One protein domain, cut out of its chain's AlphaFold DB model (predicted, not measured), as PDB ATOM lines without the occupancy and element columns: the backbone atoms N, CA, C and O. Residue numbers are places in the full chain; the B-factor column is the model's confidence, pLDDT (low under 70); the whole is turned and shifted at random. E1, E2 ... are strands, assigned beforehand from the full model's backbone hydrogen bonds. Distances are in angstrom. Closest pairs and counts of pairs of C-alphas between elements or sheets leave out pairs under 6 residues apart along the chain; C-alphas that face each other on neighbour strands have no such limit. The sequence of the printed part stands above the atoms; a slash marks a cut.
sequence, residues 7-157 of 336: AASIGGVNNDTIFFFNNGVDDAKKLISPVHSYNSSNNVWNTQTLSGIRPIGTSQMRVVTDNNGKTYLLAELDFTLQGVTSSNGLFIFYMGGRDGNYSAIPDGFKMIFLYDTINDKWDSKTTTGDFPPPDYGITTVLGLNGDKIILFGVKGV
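AT A GLANCE: This is residues 7 to 157 of the 336 residues of an uncharacterized protein of Rhizophagus clarus (UniProt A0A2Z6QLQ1). With little regular structure, two twisted four-strand sheets, E1 E2 E3 E4 and E6 E7 E9 E10, stand partly face to face as a sandwich. The E11-E12 hairpin packs on E6. The 151 printed residues include twelve strands, E1 to E12, antiparallel in each sheet, 57 residues: all strand, compact, radius of gyration 15.7 A, spans 45 by 40 by 26 A.

HOW THE PARTS SIT: E1, residues 7 to 11, E2, 17 to 22, E3, 35 to 39, and E4, 44 to 47, form a meander, each strand the antiparallel neighbour of the one before; N 9 and O 19 are within hydrogen-bond range, 3.0 A. E6, 61 to 65, E7, 70 to 75, E9, 111 to 116, and E10, 121 to 126, form the second sheet; N 73 and O 113 are within hydrogen-bond range, 2.9 A. E1 and E6 touch, closest C-alphas Ala 7 and Arg 62, 5.7 A. E11, 139 to 142, touches E6, closest C-alphas Leu 142 and Val 64, 6.3 A; E12, 149 to 152, is its hairpin partner. E5, 55 to 57, and E8, 79 to 81, are antiparallel.

IN THESE COORDINATES: E10 measures 17.1 A. C-alpha 7 is at (140.795, 81.948, 111.315), C-alpha 152 at (138.807, 89.094, 95.915).

THE WHOLE: The printed part has no cut. Links E2 to E3, E8 to E9 and E10 to E11 are long. pLDDT is under 70 for 51 residues, among them 75 to 102.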
ATOM      1  N   ALA A   7     141.451  82.321 112.558       82.12
ATOM      2  CA  ALA A   7     140.795  81.948 111.315       82.12
ATOM      3  C   ALA A   7     140.276  80.511 111.436       82.12
ATOM      4  O   ALA A   7     140.860  79.707 112.159       82.12
ATOM      5  N   ALA A   8     139.171  80.188 110.769       89.19
ATOM      6  CA  ALA A   8     138.592  78.852 110.826       89.19
ATOM      7  C   ALA A   8     138.130  78.388 109.447       89.19
ATOM      8  O   ALA A   8     137.666  79.196 108.643       89.19
ATOM      9  N   SER A   9     138.259  77.090 109.185       87.69
ATOM     10  CA  SER A   9     137.765  76.456 107.964       87.69
ATOM     11  C   SER A   9     137.299  75.035 108.248       87.69
ATOM     12  O   SER A   9     137.792  74.388 109.171       87.69
ATOM     13  N   ILE A  10     136.350  74.551 107.455       88.69
ATOM     14  CA  ILE A  10     135.915  73.153 107.494       88.69
ATOM     15  C   ILE A  10     136.975  72.301 106.785       88.69
ATOM     16  O   ILE A  10     137.574  72.749 105.812       88.69
ATOM     17  N   GLY A  11     137.235  71.100 107.288       85.12
ATOM     18  CA  GLY A  11     138.181  70.159 106.701       85.12
ATOM     19  C   GLY A  11     138.100  68.776 107.342       85.12
ATOM     20  O   GLY A  11     137.093  68.412 107.957       85.12
ATOM     21  N   GLY A  12     139.191  68.018 107.227       78.69
ATOM     22  CA  GLY A  12     139.244  66.610 107.618       78.69
ATOM     23  C   GLY A  12     138.689  65.685 106.531       78.69
ATOM     24  O   GLY A  12     138.116  66.129 105.543       78.69
ATOM     25  N   VAL A  13     138.854  64.374 106.721       78.44
ATOM     26  CA  VAL A  13     138.558  63.350 105.695       78.44
ATOM     27  C   VAL A  13     137.117  63.419 105.169       78.44
ATOM     28  O   VAL A  13     136.883  63.127 104.001       78.44
ATOM     29  N   ASN A  14     136.168  63.826 106.018       80.31
ATOM     30  CA  ASN A  14     134.742  63.882 105.691       80.31
ATOM     31  C   ASN A  14     134.188  65.314 105.582       80.31
ATOM     32  O   ASN A  14     132.975  65.467 105.472       80.31
ATOM     33  N   ASN A  15     135.033  66.354 105.658       78.75
ATOM     34  CA  ASN A  15     134.596  67.757 105.734       78.75
ATOM     35  C   ASN A  15     133.559  68.028 106.847       78.75
ATOM     36  O   ASN A  15     132.659  68.849 106.691       78.75
ATOM     37  N   ASP A  16     133.675  67.334 107.981       86.50
ATOM     38  CA  ASP A  16     132.751  67.414 109.126       86.50
ATOM     39  C   ASP A  16     133.394  68.040 110.376       86.50
ATOM     40  O   ASP A  16     132.826  68.040 111.473       86.50
ATOM     41  N   THR A  17     134.620  68.536 110.220       90.19
ATOM     42  CA  THR A  17     135.444  69.035 111.312       90.19
ATOM     43  C   THR A  17     135.851  70.474 111.022       90.19
ATOM     44  O   THR A  17     136.411  70.782 109.973       90.19
ATOM     45  N   ILE A  18     135.575  71.376 111.960       93.12
ATOM     46  CA  ILE A  18     135.972  72.781 111.885       93.12
ATOM     47  C   ILE A  18     137.362  72.907 112.500       93.12
ATOM     48  O   ILE A  18     137.538  72.633 113.684       93.12
ATOM     49  N   PHE A  19     138.343  73.340 111.719       90.31
ATOM     50  CA  PHE A  19     139.690  73.639 112.194       90.31
ATOM     51  C   PHE A  19     139.809  75.124 112.520       90.31
ATOM     52  O   PHE A  19     139.412  75.975 111.728       90.31
ATOM     53  N   PHE A  20     140.377  75.424 113.684       88.94
ATOM     54  CA  PHE A  20     140.662  76.759 114.190       88.94
ATOM     55  C   PHE A  20     142.169  76.965 114.197       88.94
ATOM     56  O   PHE A  20     142.901  76.229 114.854       88.94
ATOM     57  N   PHE A  21     142.611  77.997 113.492       82.75
ATOM     58  CA  PHE A  21     144.004  78.376 113.339       82.75
ATOM     59  C   PHE A  21     144.244  79.662 114.117       82.75
ATOM     60  O   PHE A  21     143.722  80.728 113.778       82.75
ATOM     61  N   ASN A  22     145.041  79.552 115.170       78.31
ATOM     62  CA  ASN A  22     145.565  80.667 115.931       78.31
ATOM     63  C   ASN A  22     147.037  80.851 115.578       78.31
ATOM     64  O   ASN A  22     147.784  79.884 115.496       78.31
ATOM     65  N   ASN A  23     147.467  82.094 115.394       65.00
ATOM     66  CA  ASN A  23     148.874  82.386 115.154       65.00
ATOM     67  C   ASN A  23     149.475  83.421 116.104       65.00
ATOM     68  O   ASN A  23     150.513  84.000 115.815       65.00
ATOM     69  N   GLY A  24     148.830  83.643 117.251       62.38
ATOM     70  CA  GLY A  24     149.374  84.494 118.305       62.38
ATOM     71  C   GLY A  24     150.769  84.060 118.767       62.38
ATOM     72  O   GLY A  24     151.173  82.911 118.581       62.38
ATOM     73  N   VAL A  25     151.492  85.008 119.372       56.22
ATOM     74  CA  VAL A  25     152.810  84.772 119.974       56.22
ATOM     75  C   VAL A  25     152.700  83.606 120.948       56.22
ATOM     76  O   VAL A  25     151.942  83.681 121.918       56.22
ATOM     77  N   ASP A  26     153.442  82.536 120.667       55.31
ATOM     78  CA  ASP A  26     153.555  81.401 121.572       55.31
ATOM     79  C   ASP A  26     154.065  81.933 122.916       55.31
ATOM     80  O   ASP A  26     155.140  82.535 122.996       55.31
ATOM     81  N   ASP A  27     153.294  81.723 123.983       50.88
ATOM     82  CA  ASP A  27     153.792  81.952 125.336       50.88
ATOM     83  C   ASP A  27     155.098  81.156 125.478       50.88
ATOM     84  O   ASP A  27     155.173  80.017 125.009       50.88
ATOM     85  N   ALA A  28     156.125  81.708 126.134       48.59
ATOM     86  CA  ALA A  28     157.478  81.122 126.223       48.59
ATOM     87  C   ALA A  28     157.528  79.665 126.756       48.59
ATOM     88  O   ALA A  28     158.575  79.022 126.753       48.59
ATOM     89  N   LYS A  29     156.385  79.141 127.208       53.31
ATOM     90  CA  LYS A  29     156.142  77.778 127.675       53.31
ATOM     91  C   LYS A  29     155.678  76.794 126.582       53.31
ATOM     92  O   LYS A  29     155.567  75.612 126.882       53.31
ATOM     93  N   LYS A  30     155.429  77.234 125.338       57.03
ATOM     94  CA  LYS A  30     155.158  76.381 124.152       57.03
ATOM     95  C   LYS A  30     154.011  75.363 124.324       57.03
ATOM     96  O   LYS A  30     154.008  74.306 123.699       57.03
ATOM     97  N   LEU A  31     153.066  75.660 125.216       56.00
ATOM     98  CA  LEU A  31     152.189  74.656 125.833       56.00
ATOM     99  C   LEU A  31     150.816  74.504 125.157       56.00
ATOM    100  O   LEU A  31     150.089  73.574 125.491       56.00
ATOM    101  N   ILE A  32     150.456  75.384 124.219       65.44
ATOM    102  CA  ILE A  32     149.148  75.369 123.549       65.44
ATOM    103  C   ILE A  32     149.373  75.215 122.049       65.44
ATOM    104  O   ILE A  32     150.123  75.986 121.450       65.44
ATOM    105  N   SER A  33     148.741  74.204 121.448       75.75
ATOM    106  CA  SER A  33     148.787  74.038 119.998       75.75
ATOM    107  C   SER A  33     148.081  75.213 119.314       75.75
ATOM    108  O   SER A  33     146.973  75.560 119.711       75.75
ATOM    109  N   PRO A  34     148.664  75.809 118.267       78.50
ATOM    110  CA  PRO A  34     148.021  76.847 117.465       78.50
ATOM    111  C   PRO A  34     146.856  76.331 116.615       78.50
ATOM    112  O   PRO A  34     146.144  77.138 116.024       78.50
ATOM    113  N   VAL A  35     146.658  75.011 116.522       84.75
ATOM    114  CA  VAL A  35     145.538  74.428 115.782       84.75
ATOM    115  C   VAL A  35     144.670  73.612 116.726       84.75
ATOM    116  O   VAL A  35     145.120  72.655 117.363       84.75
ATOM    117  N   HIS A  36     143.399  73.980 116.770       89.25
ATOM    118  CA  HIS A  36     142.351  73.211 117.424       89.25
ATOM    119  C   HIS A  36     141.344  72.756 116.380       89.25
ATOM    120  O   HIS A  36     141.224  73.368 115.321       89.25
ATOM    121  N   SER A  37     140.595  71.702 116.669       92.12
ATOM    122  CA  SER A  37     139.467  71.320 115.833       92.12
ATOM    123  C   SER A  37     138.232  70.997 116.652       92.12
ATOM    124  O   SER A  37     138.319  70.604 117.814       92.12
ATOM    125  N   TYR A  38     137.076  71.181 116.032       94.25
ATOM    126  CA  TYR A  38     135.772  70.855 116.573       94.25
ATOM    127  C   TYR A  38     135.058  69.944 115.582       94.25
ATOM    128  O   TYR A  38     134.768  70.354 114.458       94.25
ATOM    129  N   ASN A  39     134.795  68.703 115.980       90.69
ATOM    130  CA  ASN A  39     134.002  67.790 115.172       90.69
ATOM    131  C   ASN A  39     132.517  68.054 115.452       90.69
ATOM    132  O   ASN A  39     132.032  67.823 116.562       90.69
ATOM    133  N   SER A  40     131.796  68.557 114.447       85.56
ATOM    134  CA  SER A  40     130.381  68.909 114.606       85.56
ATOM    135  C   SER A  40     129.464  67.689 114.656       85.56
ATOM    136  O   SER A  40     128.372  67.780 115.208       85.56
ATOM    137  N   SER A  41     129.904  66.547 114.124       88.25
ATOM    138  CA  SER A  41     129.130  65.300 114.112       88.25
ATOM    139  C   SER A  41     128.972  64.701 115.512       88.25
ATOM    140  O   SER A  41     127.959  64.067 115.799       88.25
ATOM    141  N   ASN A  42     129.960  64.894 116.394       91.25
ATOM    142  CA  ASN A  42     129.962  64.334 117.751       91.25
ATOM    143  C   ASN A  42     130.198  65.360 118.875       91.25
ATOM    144  O   ASN A  42     130.249  64.968 120.040       91.25
ATOM    145  N   ASN A  43     130.291  66.654 118.553       90.88
ATOM    146  CA  ASN A  43     130.453  67.759 119.505       90.88
ATOM    147  C   ASN A  43     131.743  67.674 120.355       90.88
ATOM    148  O   ASN A  43     131.736  67.996 121.544       90.88
ATOM    149  N   VAL A  44     132.858  67.236 119.759       94.56
ATOM    150  CA  VAL A  44     134.150  67.065 120.455       94.56
ATOM    151  C   VAL A  44     135.184  68.092 119.990       94.56
ATOM    152  O   VAL A  44     135.400  68.274 118.792       94.56
ATOM    153  N   TRP A  45     135.875  68.714 120.952       93.75
ATOM    154  CA  TRP A  45     137.065  69.537 120.720       93.75
ATOM    155  C   TRP A  45     138.343  68.702 120.791       93.75
ATOM    156  O   TRP A  45     138.519  67.912 121.715       93.75
ATOM    157  N   ASN A  46     139.264  68.940 119.862       90.00
ATOM    158  CA  ASN A  46     140.585  68.329 119.835       90.00
ATOM    159  C   ASN A  46     141.673  69.398 119.707       90.00
ATOM    160  O   ASN A  46     141.501  70.426 119.048       90.00
ATOM    161  N   THR A  47     142.819  69.129 120.319       88.19
ATOM    162  CA  THR A  47     144.034  69.938 120.178       88.19
ATOM    163  C   THR A  47     145.003  69.168 119.301       88.19
ATOM    164  O   THR A  47     145.345  68.030 119.627       88.19
ATOM    165  N   GLN A  48     145.439  69.767 118.193       83.00
ATOM    166  CA  GLN A  48     146.246  69.051 117.210       83.00
ATOM    167  C   GLN A  48     147.703  68.948 117.650       83.00
ATOM    168  O   GLN A  48     148.278  69.913 118.154       83.00
ATOM    169  N   THR A  49     148.315  67.780 117.446       82.06
ATOM    170  CA  THR A  49     149.756  67.589 117.667       82.06
ATOM    171  C   THR A  49     150.478  67.824 116.353       82.06
ATOM    172  O   THR A  49     150.403  67.012 115.438       82.06
ATOM    173  N   LEU A  50     151.159  68.960 116.250       77.56
ATOM    174  CA  LEU A  50     151.625  69.477 114.968       77.56
ATOM    175  C   LEU A  50     153.026  68.994 114.615       77.56
ATOM    176  O   LEU A  50     153.909  68.911 115.471       77.56
ATOM    177  N   SER A  51     153.248  68.782 113.321       77.88
ATOM    178  CA  SER A  51     154.570  68.551 112.735       77.88
ATOM    179  C   SER A  51     154.831  69.486 111.544       77.88
ATOM    180  O   SER A  51     153.918  70.133 111.030       77.88
ATOM    181  N   GLY A  52     156.086  69.566 111.093       72.50
ATOM    182  CA  GLY A  52     156.494  70.445 109.989       72.50
ATOM    183  C   GLY A  52     156.894  71.856 110.429       72.50
ATOM    184  O   GLY A  52     156.973  72.158 111.621       72.50
ATOM    185  N   ILE A  53     157.196  72.710 109.448       70.12
ATOM    186  CA  ILE A  53     157.611  74.097 109.688       70.12
ATOM    187  C   ILE A  53     156.362  74.976 109.695       70.12
ATOM    188  O   ILE A  53     155.771  75.238 108.649       70.12
ATOM    189  N   ARG A  54     155.963  75.432 110.883       72.12
ATOM    190  CA  ARG A  54     154.830  76.344 111.065       72.12
ATOM    191  C   ARG A  54     155.226  77.793 110.730       72.12
ATOM    192  O   ARG A  54     156.258  78.254 111.223       72.12
ATOM    193  N   PRO A  55     154.378  78.552 110.016       67.56
ATOM    194  CA  PRO A  55     154.503  80.007 109.936       67.56
ATOM    195  C   PRO A  55     154.017  80.681 111.234       67.56
ATOM    196  O   PRO A  55     152.926  80.376 111.716       67.56
ATOM    197  N   ILE A  56     154.786  81.619 111.798       62.50
ATOM    198  CA  ILE A  56     154.351  82.480 112.918       62.50
ATOM    199  C   ILE A  56     153.951  83.826 112.340       62.50
ATOM    200  O   ILE A  56     154.689  84.344 111.518       62.50
ATOM    201  N   GLY A  57     152.824  84.411 112.726       57.44
ATOM    202  CA  GLY A  57     152.319  85.609 112.061       57.44
ATOM    203  C   GLY A  57     151.450  86.464 112.953       57.44
ATOM    204  O   GLY A  57     150.799  85.975 113.873       57.44
ATOM    205  N   THR A  58     151.452  87.763 112.697       52.28
ATOM    206  CA  THR A  58     150.803  88.736 113.572       52.28
ATOM    207  C   THR A  58     149.569  89.322 112.898       52.28
ATOM    208  O   THR A  58     149.665  90.207 112.058       52.28
ATOM    209  N   SER A  59     148.400  88.872 113.362       58.44
ATOM    210  CA  SER A  59     147.056  89.379 113.032       58.44
ATOM    211  C   SER A  59     146.515  89.084 111.615       58.44
ATOM    212  O   SER A  59     147.247  88.797 110.681       58.44
ATOM    213  N   GLN A  60     145.178  89.090 111.493       68.44
ATOM    214  CA  GLN A  60     144.401  89.020 110.239       68.44
ATOM    215  C   GLN A  60     144.753  87.878 109.262       68.44
ATOM    216  O   GLN A  60     145.067  88.097 108.096       68.44
ATOM    217  N   MET A  61     144.601  86.633 109.722       74.81
ATOM    218  CA  MET A  61     144.648  85.461 108.842       74.81
ATOM    219  C   MET A  61     143.292  85.181 108.179       74.81
ATOM    220  O   MET A  61     142.221  85.429 108.745       74.81
ATOM    221  N   ARG A  62     143.355  84.615 106.981       79.44
ATOM    222  CA  ARG A  62     142.269  83.991 106.227       79.44
ATOM    223  C   ARG A  62     142.688  82.566 105.910       79.44
ATOM    224  O   ARG A  62     143.863  82.297 105.659       79.44
ATOM    225  N   VAL A  63     141.723  81.661 105.940       81.94
ATOM    226  CA  VAL A  63     141.955  80.260 105.611       81.94
ATOM    227  C   VAL A  63     140.881  79.747 104.680       81.94
ATOM    228  O   VAL A  63     139.719  80.136 104.783       81.94
ATOM    229  N   VAL A  64     141.281  78.856 103.787       84.81
ATOM    230  CA  VAL A  64     140.382  78.137 102.889       84.81
ATOM    231  C   VAL A  64     140.894  76.712 102.748       84.81
ATOM    232  O   VAL A  64     142.086  76.518 102.529       84.81
ATOM    233  N   THR A  65     140.028  75.718 102.918       85.88
ATOM    234  CA  THR A  65     140.391  74.301 102.777       85.88
ATOM    235  C   THR A  65     139.882  73.763 101.456       85.88
ATOM    236  O   THR A  65     138.720  73.983 101.131       85.88
ATOM    237  N   ASP A  66     140.744  73.081 100.703       80.19
ATOM    238  CA  ASP A  66     140.355  72.380  99.479       80.19
ATOM    239  C   ASP A  66     139.708  71.013  99.752       80.19
ATOM    240  O   ASP A  66     139.736  70.488 100.868       80.19
ATOM    241  N   ASN A  67     139.162  70.396  98.701       80.69
ATOM    242  CA  ASN A  67     138.522  69.080  98.795       80.69
ATOM    243  C   ASN A  67     139.493  67.943  99.173       80.69
ATOM    244  O   ASN A  67     139.051  66.850  99.520       80.69
ATOM    245  N   ASN A  68     140.807  68.185  99.129       79.69
ATOM    246  CA  ASN A  68     141.840  67.231  99.532       79.69
ATOM    247  C   ASN A  68     142.293  67.442 100.988       79.69
ATOM    248  O   ASN A  68     143.292  66.853 101.411       79.69
ATOM    249  N   GLY A  69     141.604  68.298 101.748       80.50
ATOM    250  CA  GLY A  69     141.920  68.585 103.142       80.50
ATOM    251  C   GLY A  69     143.165  69.455 103.328       80.50
ATOM    252  O   GLY A  69     143.745  69.461 104.418       80.50
ATOM    253  N   LYS A  70     143.610  70.187 102.300       85.75
ATOM    254  CA  LYS A  70     144.683  71.177 102.433       85.75
ATOM    255  C   LYS A  70     144.075  72.533 102.740       85.75
ATOM    256  O   LYS A  70     143.371  73.108 101.918       85.75
ATOM    257  N   THR A  71     144.374  73.057 103.919       87.50
ATOM    258  CA  THR A  71     143.999  74.408 104.315       87.50
ATOM    259  C   THR A  71     145.096  75.379 103.927       87.50
ATOM    260  O   THR A  71     146.199  75.308 104.451       87.50
ATOM    261  N   TYR A  72     144.800  76.312 103.036       85.44
ATOM    262  CA  TYR A  72     145.707  77.371 102.616       85.44
ATOM    263  C   TYR A  72     145.562  78.551 103.563       85.44
ATOM    264  O   TYR A  72     144.451  79.014 103.825       85.44
ATOM    265  N   LEU A  73     146.689  79.024 104.086       80.00
ATOM    266  CA  LEU A  73     146.744  80.179 104.963       80.00
ATOM    267  C   LEU A  73     147.165  81.393 104.153       80.00
ATOM    268  O   LEU A  73     148.216  81.390 103.517       80.00
ATOM    269  N   LEU A  74     146.361  82.443 104.233       76.19
ATOM    270  CA  LEU A  74     146.679  83.752 103.696       76.19
ATOM    271  C   LEU A  74     146.653  84.732 104.864       76.19
ATOM    272  O   LEU A  74     145.607  84.933 105.474       76.19
ATOM    273  N   ALA A  75     147.792  85.315 105.220       65.50
ATOM    274  CA  ALA A  75     147.789  86.486 106.096       65.50
ATOM    275  C   ALA A  75     147.790  87.753 105.253       65.50
ATOM    276  O   ALA A  75     148.198  87.714 104.098       65.50
ATOM    277  N   GLU A  76     147.317  88.844 105.845       61.31
ATOM    278  CA  GLU A  76     147.427  90.195 105.285       61.31
ATOM    279  C   GLU A  76     148.649  90.949 105.842       61.31
ATOM    280  O   GLU A  76     149.057  91.959 105.274       61.31
ATOM    281  N   LEU A  77     149.231  90.466 106.949       55.31
ATOM    282  CA  LEU A  77     150.350  91.093 107.650       55.31
ATOM    283  C   LEU A  77     151.321  90.029 108.196       55.31
ATOM    284  O   LEU A  77     150.884  89.024 108.752       55.31
ATOM    285  N   ASP A  78     152.618  90.283 108.007       54.12
ATOM    286  CA  ASP A  78     153.834  89.636 108.533       54.12
ATOM    287  C   ASP A  78     153.744  88.180 109.030       54.12
ATOM    288  O   ASP A  78     153.150  87.888 110.073       54.12
ATOM    289  N   PHE A  79     154.510  87.288 108.385       52.38
ATOM    290  CA  PHE A  79     154.966  86.026 108.968       52.38
ATOM    291  C   PHE A  79     156.479  86.034 109.256       52.38
ATOM    292  O   PHE A  79     157.304  86.331 108.390       52.38
ATOM    293  N   THR A  80     156.861  85.591 110.453       51.59
ATOM    294  CA  THR A  80     158.219  85.135 110.771       51.59
ATOM    295  C   THR A  80     158.238  83.605 110.830       51.59
ATOM    296  O   THR A  80     157.374  82.975 111.434       51.59
ATOM    297  N   LEU A  81     159.213  82.957 110.191       51.69
ATOM    298  CA  LEU A  81     159.456  81.527 110.405       51.69
ATOM    299  C   LEU A  81     160.408  81.372 111.591       51.69
ATOM    300  O   LEU A  81     161.534  81.867 111.544       51.69
ATOM    301  N   GLN A  82     160.002  80.656 112.640       44.09
ATOM    302  CA  GLN A  82     160.963  80.180 113.635       44.09
ATOM    303  C   GLN A  82     161.512  78.814 113.222       44.09
ATOM    304  O   GLN A  82     160.761  77.849 113.096       44.09
ATOM    305  N   GLY A  83     162.841  78.718 113.103       44.22
ATOM    306  CA  GLY A  83     163.537  77.435 113.243       44.22
ATOM    307  C   GLY A  83     164.245  76.848 112.021       44.22
ATOM    308  O   GLY A  83     164.463  75.642 112.011       44.22
ATOM    309  N   VAL A  84     164.688  77.653 111.049       37.81
ATOM    310  CA  VAL A  84     165.849  77.285 110.215       37.81
ATOM    311  C   VAL A  84     166.858  78.424 110.269       37.81
ATOM    312  O   VAL A  84     166.788  79.389 109.517       37.81
ATOM    313  N   THR A  85     167.824  78.316 111.177       33.69
ATOM    314  CA  THR A  85     169.089  79.032 111.020       33.69
ATOM    315  C   THR A  85     169.849  78.376 109.871       33.69
ATOM    316  O   THR A  85     170.470  77.333 110.056       33.69
ATOM    317  N   SER A  86     169.826  78.993 108.694       31.05
ATOM    318  CA  SER A  86     171.062  79.131 107.929       31.05
ATOM    319  C   SER A  86     171.535  80.556 108.161       31.05
ATOM    320  O   SER A  86     170.773  81.509 108.021       31.05
ATOM    321  N   SER A  87     172.764  80.693 108.618       32.44
ATOM    322  CA  SER A  87     173.369  81.875 109.226       32.44
ATOM    323  C   SER A  87     173.494  83.133 108.345       32.44
ATOM    324  O   SER A  87     174.262  84.006 108.719       32.44
ATOM    325  N   ASN A  88     172.778  83.286 107.220       30.34
ATOM    326  CA  ASN A  88     173.041  84.341 106.221       30.34
ATOM    327  C   ASN A  88     171.802  84.884 105.462       30.34
ATOM    328  O   ASN A  88     171.900  85.194 104.277       30.34
ATOM    329  N   GLY A  89     170.628  85.019 106.084       25.80
ATOM    330  CA  GLY A  89     169.487  85.636 105.391       25.80
ATOM    331  C   GLY A  89     168.153  85.390 106.073       25.80
ATOM    332  O   GLY A  89     167.571  84.316 105.956       25.80
ATOM    333  N   LEU A  90     167.680  86.401 106.794       24.81
ATOM    334  CA  LEU A  90     166.353  86.444 107.393       24.81
ATOM    335  C   LEU A  90     165.317  86.663 106.277       24.81
ATOM    336  O   LEU A  90     165.258  87.750 105.710       24.81
ATOM    337  N   PHE A  91     164.508  85.652 105.958       31.86
ATOM    338  CA  PHE A  91     163.366  85.812 105.052       31.86
ATOM    339  C   PHE A  91     162.096  86.048 105.876       31.86
ATOM    340  O   PHE A  91     161.613  85.142 106.558       31.86
ATOM    341  N   ILE A  92     161.587  87.280 105.837       38.84
ATOM    342  CA  ILE A  92     160.259  87.647 106.338       38.84
ATOM    343  C   ILE A  92     159.282  87.399 105.187       38.84
ATOM    344  O   ILE A  92     159.519  87.862 104.070       38.84
ATOM    345  N   PHE A  93     158.226  86.625 105.432       44.53
ATOM    346  CA  PHE A  93     157.233  86.312 104.407       44.53
ATOM    347  C   PHE A  93     155.997  87.167 104.626       44.53
ATOM    348  O   PHE A  93     155.432  87.192 105.716       44.53
ATOM    349  N   TYR A  94     155.557  87.837 103.570       50.66
ATOM    350  CA  TYR A  94     154.434  88.754 103.620       50.66
ATOM    351  C   TYR A  94     153.374  88.294 102.639       50.66
ATOM    352  O   TYR A  94     153.390  88.664 101.469       50.66
ATOM    353  N   MET A  95     152.468  87.449 103.107       56.53
ATOM    354  CA  MET A  95     151.304  87.098 102.302       56.53
ATOM    355  C   MET A  95     150.336  88.286 102.289       56.53
ATOM    356  O   MET A  95     150.363  89.110 103.200       56.53
ATOM    357  N   GLY A  96     149.559  88.454 101.219       58.84
ATOM    358  CA  GLY A  96     148.712  89.642 101.042       58.84
ATOM    359  C   GLY A  96     149.465  90.849 100.481       58.84
ATOM    360  O   GLY A  96     148.873  91.668  99.795       58.84
ATOM    361  N   GLY A  97     150.793  90.904 100.624       62.44
ATOM    362  CA  GLY A  97     151.620  91.853  99.887       62.44
ATOM    363  C   GLY A  97     151.809  93.213 100.565       62.44
ATOM    364  O   GLY A  97     152.097  94.201  99.894       62.44
ATOM    365  N   ARG A  98     151.709  93.308 101.891       67.12
ATOM    366  CA  ARG A  98     152.252  94.468 102.612       67.12
ATOM    367  C   ARG A  98     153.150  94.066 103.767       67.12
ATOM    368  O   ARG A  98     152.937  93.013 104.358       67.12
ATOM    369  N   ASP A  99     154.152  94.896 104.055       67.44
ATOM    370  CA  ASP A  99     154.958  94.749 105.269       67.44
ATOM    371  C   ASP A  99     154.268  95.335 106.503       67.44
ATOM    372  O   ASP A  99     153.261  96.039 106.403       67.44
ATOM    373  N   GLY A 100     154.852  95.095 107.680       63.75
ATOM    374  CA  GLY A 100     154.478  95.726 108.944       63.75
ATOM    375  C   GLY A 100     154.465  97.262 108.927       63.75
ATOM    376  O   GLY A 100     153.865  97.870 109.811       63.75
ATOM    377  N   ASN A 101     155.068  97.900 107.916       69.38
ATOM    378  CA  ASN A 101     155.022  99.346 107.680       69.38
ATOM    379  C   ASN A 101     153.977  99.747 106.619       69.38
ATOM    380  O   ASN A 101     153.962 100.895 106.178       69.38
ATOM    381  N   TYR A 102     153.099  98.825 106.208       67.69
ATOM    382  CA  TYR A 102     152.080  98.990 105.167       67.69
ATOM    383  C   TYR A 102     152.620  99.274 103.753       67.69
ATOM    384  O   TYR A 102     151.864  99.723 102.883       67.69
ATOM    385  N   SER A 103     153.895  98.989 103.490       74.31
ATOM    386  CA  SER A 103     154.513  99.131 102.169       74.31
ATOM    387  C   SER A 103     154.190  97.931 101.290       74.31
ATOM    388  O   SER A 103     154.217  96.800 101.759       74.31
ATOM    389  N   ALA A 104     153.891  98.171 100.012       73.81
ATOM    390  CA  ALA A 104     153.575  97.116  99.054       73.81
ATOM    391  C   ALA A 104     154.775  96.188  98.805       73.81
ATOM    392  O   ALA A 104     155.903  96.650  98.633       73.81
ATOM    393  N   ILE A 105     154.512  94.886  98.721       73.38
ATOM    394  CA  ILE A 105     155.510  93.841  98.493       73.38
ATOM    395  C   ILE A 105     155.152  93.111  97.205       73.38
ATOM    396  O   ILE A 105     154.238  92.283  97.215       73.38
ATOM    397  N   PRO A 106     155.875  93.391  96.109       67.19
ATOM    398  CA  PRO A 106     155.576  92.837  94.789       67.19
ATOM    399  C   PRO A 106     155.495  91.303  94.747       67.19
ATOM    400  O   PRO A 106     154.651  90.756  94.049       67.19
ATOM    401  N   ASP A 107     156.309  90.614  95.550       71.25
ATOM    402  CA  ASP A 107     156.400  89.145  95.584       71.25
ATOM    403  C   ASP A 107     155.579  88.513  96.731       71.25
ATOM    404  O   ASP A 107     155.824  87.370  97.121       71.25
ATOM    405  N   GLY A 108     154.609  89.230  97.314       71.94
ATOM    406  CA  GLY A 108     153.912  88.784  98.529       71.94
ATOM    407  C   GLY A 108     153.179  87.438  98.405       71.94
ATOM    408  O   GLY A 108     153.038  86.697  99.373       71.94
ATOM    409  N   PHE A 109     152.768  87.061  97.194       76.00
ATOM    410  CA  PHE A 109     152.093  85.787  96.932       76.00
ATOM    411  C   PHE A 109     153.019  84.660  96.465       76.00
ATOM    412  O   PHE A 109     152.527  83.567  96.189       76.00
ATOM    413  N   LYS A 110     154.341  84.883  96.404       78.94
ATOM    414  CA  LYS A 110     155.341  83.920  95.902       78.94
ATOM    415  C   LYS A 110     155.442  82.636  96.724       78.94
ATOM    416  O   LYS A 110     155.898  81.607  96.229       78.94
ATOM    417  N   MET A 111     155.049  82.692  97.990       78.12
ATOM    418  CA  MET A 111     154.991  81.539  98.881       78.12
ATOM    419  C   MET A 111     153.612  81.466  99.519       78.12
ATOM    420  O   MET A 111     153.111  82.469 100.020       78.12
ATOM    421  N   ILE A 112     153.025  80.271  99.529       78.38
ATOM    422  CA  ILE A 112     151.777  79.976 100.229       78.38
ATOM    423  C   ILE A 112     152.042  78.923 101.295       78.38
ATOM    424  O   ILE A 112     152.584  77.855 101.001       78.38
ATOM    425  N   PHE A 113     151.640  79.214 102.530       80.69
ATOM    426  CA  PHE A 113     151.651  78.239 103.614       80.69
ATOM    427  C   PHE A 113     150.349  77.451 103.629       80.69
ATOM    428  O   PHE A 113     149.275  77.994 103.363       80.69
ATOM    429  N   LEU A 114     150.441  76.171 103.963       85.62
ATOM    430  CA  LEU A 114     149.275  75.314 104.076       85.62
ATOM    431  C   LEU A 114     149.380  74.363 105.266       85.62
ATOM    432  O   LEU A 114     150.469  73.970 105.686       85.62
ATOM    433  N   TYR A 115     148.224  73.987 105.786       85.25
ATOM    434  CA  TYR A 115     148.050  72.962 106.795       85.25
ATOM    435  C   TYR A 115     147.333  71.759 106.188       85.25
ATOM    436  O   TYR A 115     146.274  71.885 105.578       85.25
ATOM    437  N   ASP A 116     147.913  70.581 106.349       83.88
ATOM    438  CA  ASP A 116     147.296  69.315 105.990       83.88
ATOM    439  C   ASP A 116     146.401  68.834 107.136       83.88
ATOM    440  O   ASP A 116     146.901  68.327 108.138       83.88
ATOM    441  N   THR A 117     145.085  68.974 106.971       84.50
ATOM    442  CA  THR A 117     144.083  68.563 107.974       84.50
ATOM    443  C   THR A 117     143.918  67.049 108.096       84.50
ATOM    444  O   THR A 117     143.264  66.582 109.022       84.50
ATOM    445  N   ILE A 118     144.492  66.274 107.170       84.44
ATOM    446  CA  ILE A 118     144.454  64.807 107.194       84.44
ATOM    447  C   ILE A 118     145.650  64.260 107.978       84.44
ATOM    448  O   ILE A 118     145.521  63.263 108.682       84.44
ATOM    449  N   ASN A 119     146.818  64.895 107.836       84.62
ATOM    450  CA  ASN A 119     148.079  64.421 108.421       84.62
ATOM    451  C   ASN A 119     148.616  65.303 109.564       84.62
ATOM    452  O   ASN A 119     149.741  65.083 110.011       84.62
ATOM    453  N   ASP A 120     147.866  66.321 109.984       81.62
ATOM    454  CA  ASP A 120     148.232  67.304 111.012       81.62
ATOM    455  C   ASP A 120     149.633  67.909 110.833       81.62
ATOM    456  O   ASP A 120     150.481  67.967 111.736       81.62
ATOM    457  N   LYS A 121     149.898  68.352 109.601       83.50
ATOM    458  CA  LYS A 121     151.232  68.760 109.164       83.50
ATOM    459  C   LYS A 121     151.223  70.106 108.451       83.50
ATOM    460  O   LYS A 121     150.454  70.322 107.520       83.50
ATOM    461  N   TRP A 122     152.152  70.974 108.837       82.94
ATOM    462  CA  TRP A 122     152.454  72.209 108.116       82.94
ATOM    463  C   TRP A 122     153.340  71.963 106.898       82.94
ATOM    464  O   TRP A 122     154.285  71.168 106.949       82.94
ATOM    465  N   ASP A 123     153.056  72.693 105.824       81.06
ATOM    466  CA  ASP A 123     153.833  72.694 104.591       81.06
ATOM    467  C   ASP A 123     153.821  74.084 103.927       81.06
ATOM    468  O   ASP A 123     153.091  74.995 104.335       81.06
ATOM    469  N   SER A 124     154.636  74.261 102.890       80.12
ATOM    470  CA  SER A 124     154.687  75.493 102.101       80.12
ATOM    471  C   SER A 124     154.915  75.199 100.624       80.12
ATOM    472  O   SER A 124     155.579  74.227 100.269       80.12
ATOM    473  N   LYS A 125     154.385  76.057  99.754       80.69
ATOM    474  CA  LYS A 125     154.543  75.952  98.303       80.69
ATOM    475  C   LYS A 125     155.035  77.266  97.721       80.69
ATOM    476  O   LYS A 125     154.481  78.319  98.028       80.69
ATOM    477  N   THR A 126     156.027  77.185  96.840       83.31
ATOM    478  CA  THR A 126     156.391  78.293  95.954       83.31
ATOM    479  C   THR A 126     155.394  78.362  94.807       83.31
ATOM    480  O   THR A 126     155.083  77.343  94.191       83.31
ATOM    481  N   THR A 127     154.883  79.555  94.533       82.62
ATOM    482  CA  THR A 127     153.932  79.829  93.456       82.62
ATOM    483  C   THR A 127     154.643  80.454  92.254       82.62
ATOM    484  O   THR A 127     155.762  80.964  92.351       82.62
ATOM    485  N   THR A 128     153.995  80.389  91.094       86.56
ATOM    486  CA  THR A 128     154.494  80.906  89.814       86.56
ATOM    487  C   THR A 128     153.343  81.516  89.020       86.56
ATOM    488  O   THR A 128     152.194  81.141  89.247       86.56
ATOM    489  N   GLY A 129     153.653  82.364  88.039       87.69
ATOM    490  CA  GLY A 129     152.663  83.010  87.171       87.69
ATOM    491  C   GLY A 129     152.420  84.464  87.567       87.69
ATOM    492  O   GLY A 129     153.293  85.098  88.158       87.69
ATOM    493  N   ASP A 130     151.239  84.975  87.229       84.12
ATOM    494  CA  ASP A 130     150.867  86.360  87.501       84.12
ATOM    495  C   ASP A 130     150.405  86.513  88.953       84.12
ATOM    496  O   ASP A 130     149.374  85.971  89.364       84.12
ATOM    497  N   PHE A 131     151.185  87.244  89.751       79.69
ATOM    498  CA  PHE A 131     150.840  87.505  91.144       79.69
ATOM    499  C   PHE A 131     149.792  88.621  91.252       79.69
ATOM    500  O   PHE A 131     149.909  89.642  90.566       79.69
ATOM    501  N   PRO A 132     148.793  88.477  92.144       76.81
ATOM    502  CA  PRO A 132     147.891  89.573  92.462       76.81
ATOM    503  C   PRO A 132     148.674  90.795  92.962       76.81
ATOM    504  O   PRO A 132     149.667  90.627  93.680       76.81
ATOM    505  N   PRO A 133     148.219  92.020  92.643       74.31
ATOM    506  CA  PRO A 133     148.796  93.219  93.216       74.31
ATOM    507  C   PRO A 133     148.794  93.165  94.750       74.31
ATOM    508  O   PRO A 133     147.855  92.628  95.343       74.31
ATOM    509  N   PRO A 134     149.807  93.749  95.403       71.38
ATOM    510  CA  PRO A 134     149.910  93.706  96.854       71.38
ATOM    511  C   PRO A 134     148.798  94.542  97.523       71.38
ATOM    512  O   PRO A 134     148.647  95.725  97.197       71.38
ATOM    513  N   ASP A 135     148.022  93.969  98.455       70.31
ATOM    514  CA  ASP A 135     146.887  94.655  99.087       70.31
ATOM    515  C   ASP A 135     146.466  94.176 100.499       70.31
ATOM    516  O   ASP A 135     146.875  93.134 100.992       70.31
ATOM    517  N   TYR A 136     145.619  94.966 101.164       67.31
ATOM    518  CA  TYR A 136     144.999  94.684 102.460       67.31
ATOM    519  C   TYR A 136     143.480  94.506 102.314       67.31
ATOM    520  O   TYR A 136     142.861  95.065 101.410       67.31
ATOM    521  N   GLY A 137     142.851  93.756 103.219       68.25
ATOM    522  CA  GLY A 137     141.406  93.518 103.182       68.25
ATOM    523  C   GLY A 137     140.966  92.549 102.081       68.25
ATOM    524  O   GLY A 137     139.868  92.692 101.526       68.25
ATOM    525  N   ILE A 138     141.817  91.570 101.761       74.75
ATOM    526  CA  ILE A 138     141.485  90.490 100.832       74.75
ATOM    527  C   ILE A 138     140.544  89.471 101.486       74.75
ATOM    528  O   ILE A 138     140.563  89.200 102.691       74.75
ATOM    529  N   THR A 139     139.703  88.861 100.664       79.94
ATOM    530  CA  THR A 139     138.883  87.719 101.051       79.94
ATOM    531  C   THR A 139     139.077  86.596 100.047       79.94
ATOM    532  O   THR A 139     139.314  86.835  98.862       79.94
ATOM    533  N   THR A 140     139.018  85.366 100.538       82.94
ATOM    534  CA  THR A 140     139.203  84.167  99.730       82.94
ATOM    535  C   THR A 140     138.031  83.236  99.910       82.94
ATOM    536  O   THR A 140     137.573  83.038 101.036       82.94
ATOM    537  N   VAL A 141     137.616  82.605  98.822       88.06
ATOM    538  CA  VAL A 141     136.676  81.487  98.852       88.06
ATOM    539  C   VAL A 141     137.220  80.323  98.036       88.06
ATOM    540  O   VAL A 141     138.079  80.503  97.171       88.06
ATOM    541  N   LEU A 142     136.725  79.124  98.322       86.81
ATOM    542  CA  LEU A 142     137.007  77.948  97.515       86.81
ATOM    543  C   LEU A 142     136.088  77.947  96.287       86.81
ATOM    544  O   LEU A 142     134.891  78.192  96.423       86.81
ATOM    545  N   GLY A 143     136.628  77.670  95.100       86.69
ATOM    546  CA  GLY A 143     135.817  77.429  93.906       86.69
ATOM    547  C   GLY A 143     134.932  76.188  94.071       86.69
ATOM    548  O   GLY A 143     135.228  75.312  94.882       86.69
ATOM    549  N   LEU A 144     133.851  76.083  93.293       86.88
ATOM    550  CA  LEU A 144     132.854  75.009  93.452       86.88
ATOM    551  C   LEU A 144     133.436  73.601  93.262       86.88
ATOM    552  O   LEU A 144     133.007  72.661  93.926       86.88
ATOM    553  N   ASN A 145     134.437  73.468  92.391       82.69
ATOM    554  CA  ASN A 145     135.141  72.208  92.140       82.69
ATOM    555  C   ASN A 145     136.145  71.850  93.253       82.69
ATOM    556  O   ASN A 145     136.642  70.725  93.318       82.69
ATOM    557  N   GLY A 146     136.422  72.794  94.155       76.81
ATOM    558  CA  GLY A 146     137.307  72.625  95.299       76.81
ATOM    559  C   GLY A 146     138.787  72.471  94.971       76.81
ATOM    560  O   GLY A 146     139.538  72.011  95.822       76.81
ATOM    561  N   ASP A 147     139.205  72.840  93.765       76.31
ATOM    562  CA  ASP A 147     140.584  72.804  93.267       76.31
ATOM    563  C   ASP A 147     141.201  74.207  93.100       76.31
ATOM    564  O   ASP A 147     142.422  74.344  93.005       76.31
ATOM    565  N   LYS A 148     140.370  75.257  93.097       83.25
ATOM    566  CA  LYS A 148     140.782  76.658  92.946       83.25
ATOM    567  C   LYS A 148     140.456  77.489  94.177       83.25
ATOM    568  O   LYS A 148     139.427  77.304  94.824       83.25
ATOM    569  N   ILE A 149     141.306  78.476  94.441       84.00
ATOM    570  CA  ILE A 149     141.058  79.532  95.424       84.00
ATOM    571  C   ILE A 149     140.758  80.812  94.655       84.00
ATOM    572  O   ILE A 149     141.575  81.257  93.850       84.00
ATOM    573  N   ILE A 150     139.601  81.409  94.920       87.12
ATOM    574  CA  ILE A 150     139.210  82.698  94.354       87.12
ATOM    575  C   ILE A 150     139.599  83.777  95.362       87.12
ATOM    576  O   ILE A 150     139.135  83.760  96.503       87.12
ATOM    577  N   LEU A 151     140.453  84.709  94.938       84.44
ATOM    578  CA  LEU A 151     140.898  85.861  95.721       84.44
ATOM    579  C   LEU A 151     140.148  87.119  95.263       84.44
ATOM    580  O   LEU A 151     140.153  87.442  94.077       84.44
ATOM    581  N   PHE A 152     139.540  87.855  96.194       81.81
ATOM    582  CA  PHE A 152     138.807  89.094  95.915       81.81
ATOM    583  C   PHE A 152     139.224  90.225  96.862       81.81
ATOM    584  O   PHE A 152     139.465  89.990  98.047       81.81
ATOM    585  N   GLY A 153     139.240  91.466  96.358       72.44
ATOM    586  CA  GLY A 153     139.363  92.667  97.195       72.44
ATOM    587  C   GLY A 153     140.593  93.556  96.984       72.44
ATOM    588  O   GLY A 153     140.862  94.343  97.884       72.44
ATOM    589  N   VAL A 154     141.283  93.480  95.838       62.88
ATOM    590  CA  VAL A 154     142.429  94.349  95.485       62.88
ATOM    591  C   VAL A 154     142.036  95.838  95.289       62.88
ATOM    592  O   VAL A 154     140.995  96.142  94.707       62.88
ATOM    593  N   LYS A 155     142.850  96.770  95.802       61.28
ATOM    594  CA  LYS A 155     142.571  98.201  96.031       61.28
ATOM    595  C   LYS A 155     142.188  98.977  94.774       61.28
ATOM    596  O   LYS A 155     142.832  98.878  93.735       61.28
ATOM    597  N   GLY A 156     141.233  99.893  94.970       49.97
ATOM    598  CA  GLY A 156     140.937 101.007  94.068       49.97
ATOM    599  C   GLY A 156     139.992 102.026  94.701       49.97
ATOM    600  O   GLY A 156     140.424 103.110  95.069       49.97
ATOM    601  N   VAL A 157     138.719 101.673  94.882       48.62
ATOM    602  CA  VAL A 157     137.676 102.505  95.509       48.62
ATOM    603  C   VAL A 157     136.599 101.543  96.023       48.62
ATOM    604  O   VAL A 157     135.954 100.881  95.220       48.62
TER     605      VAL A 157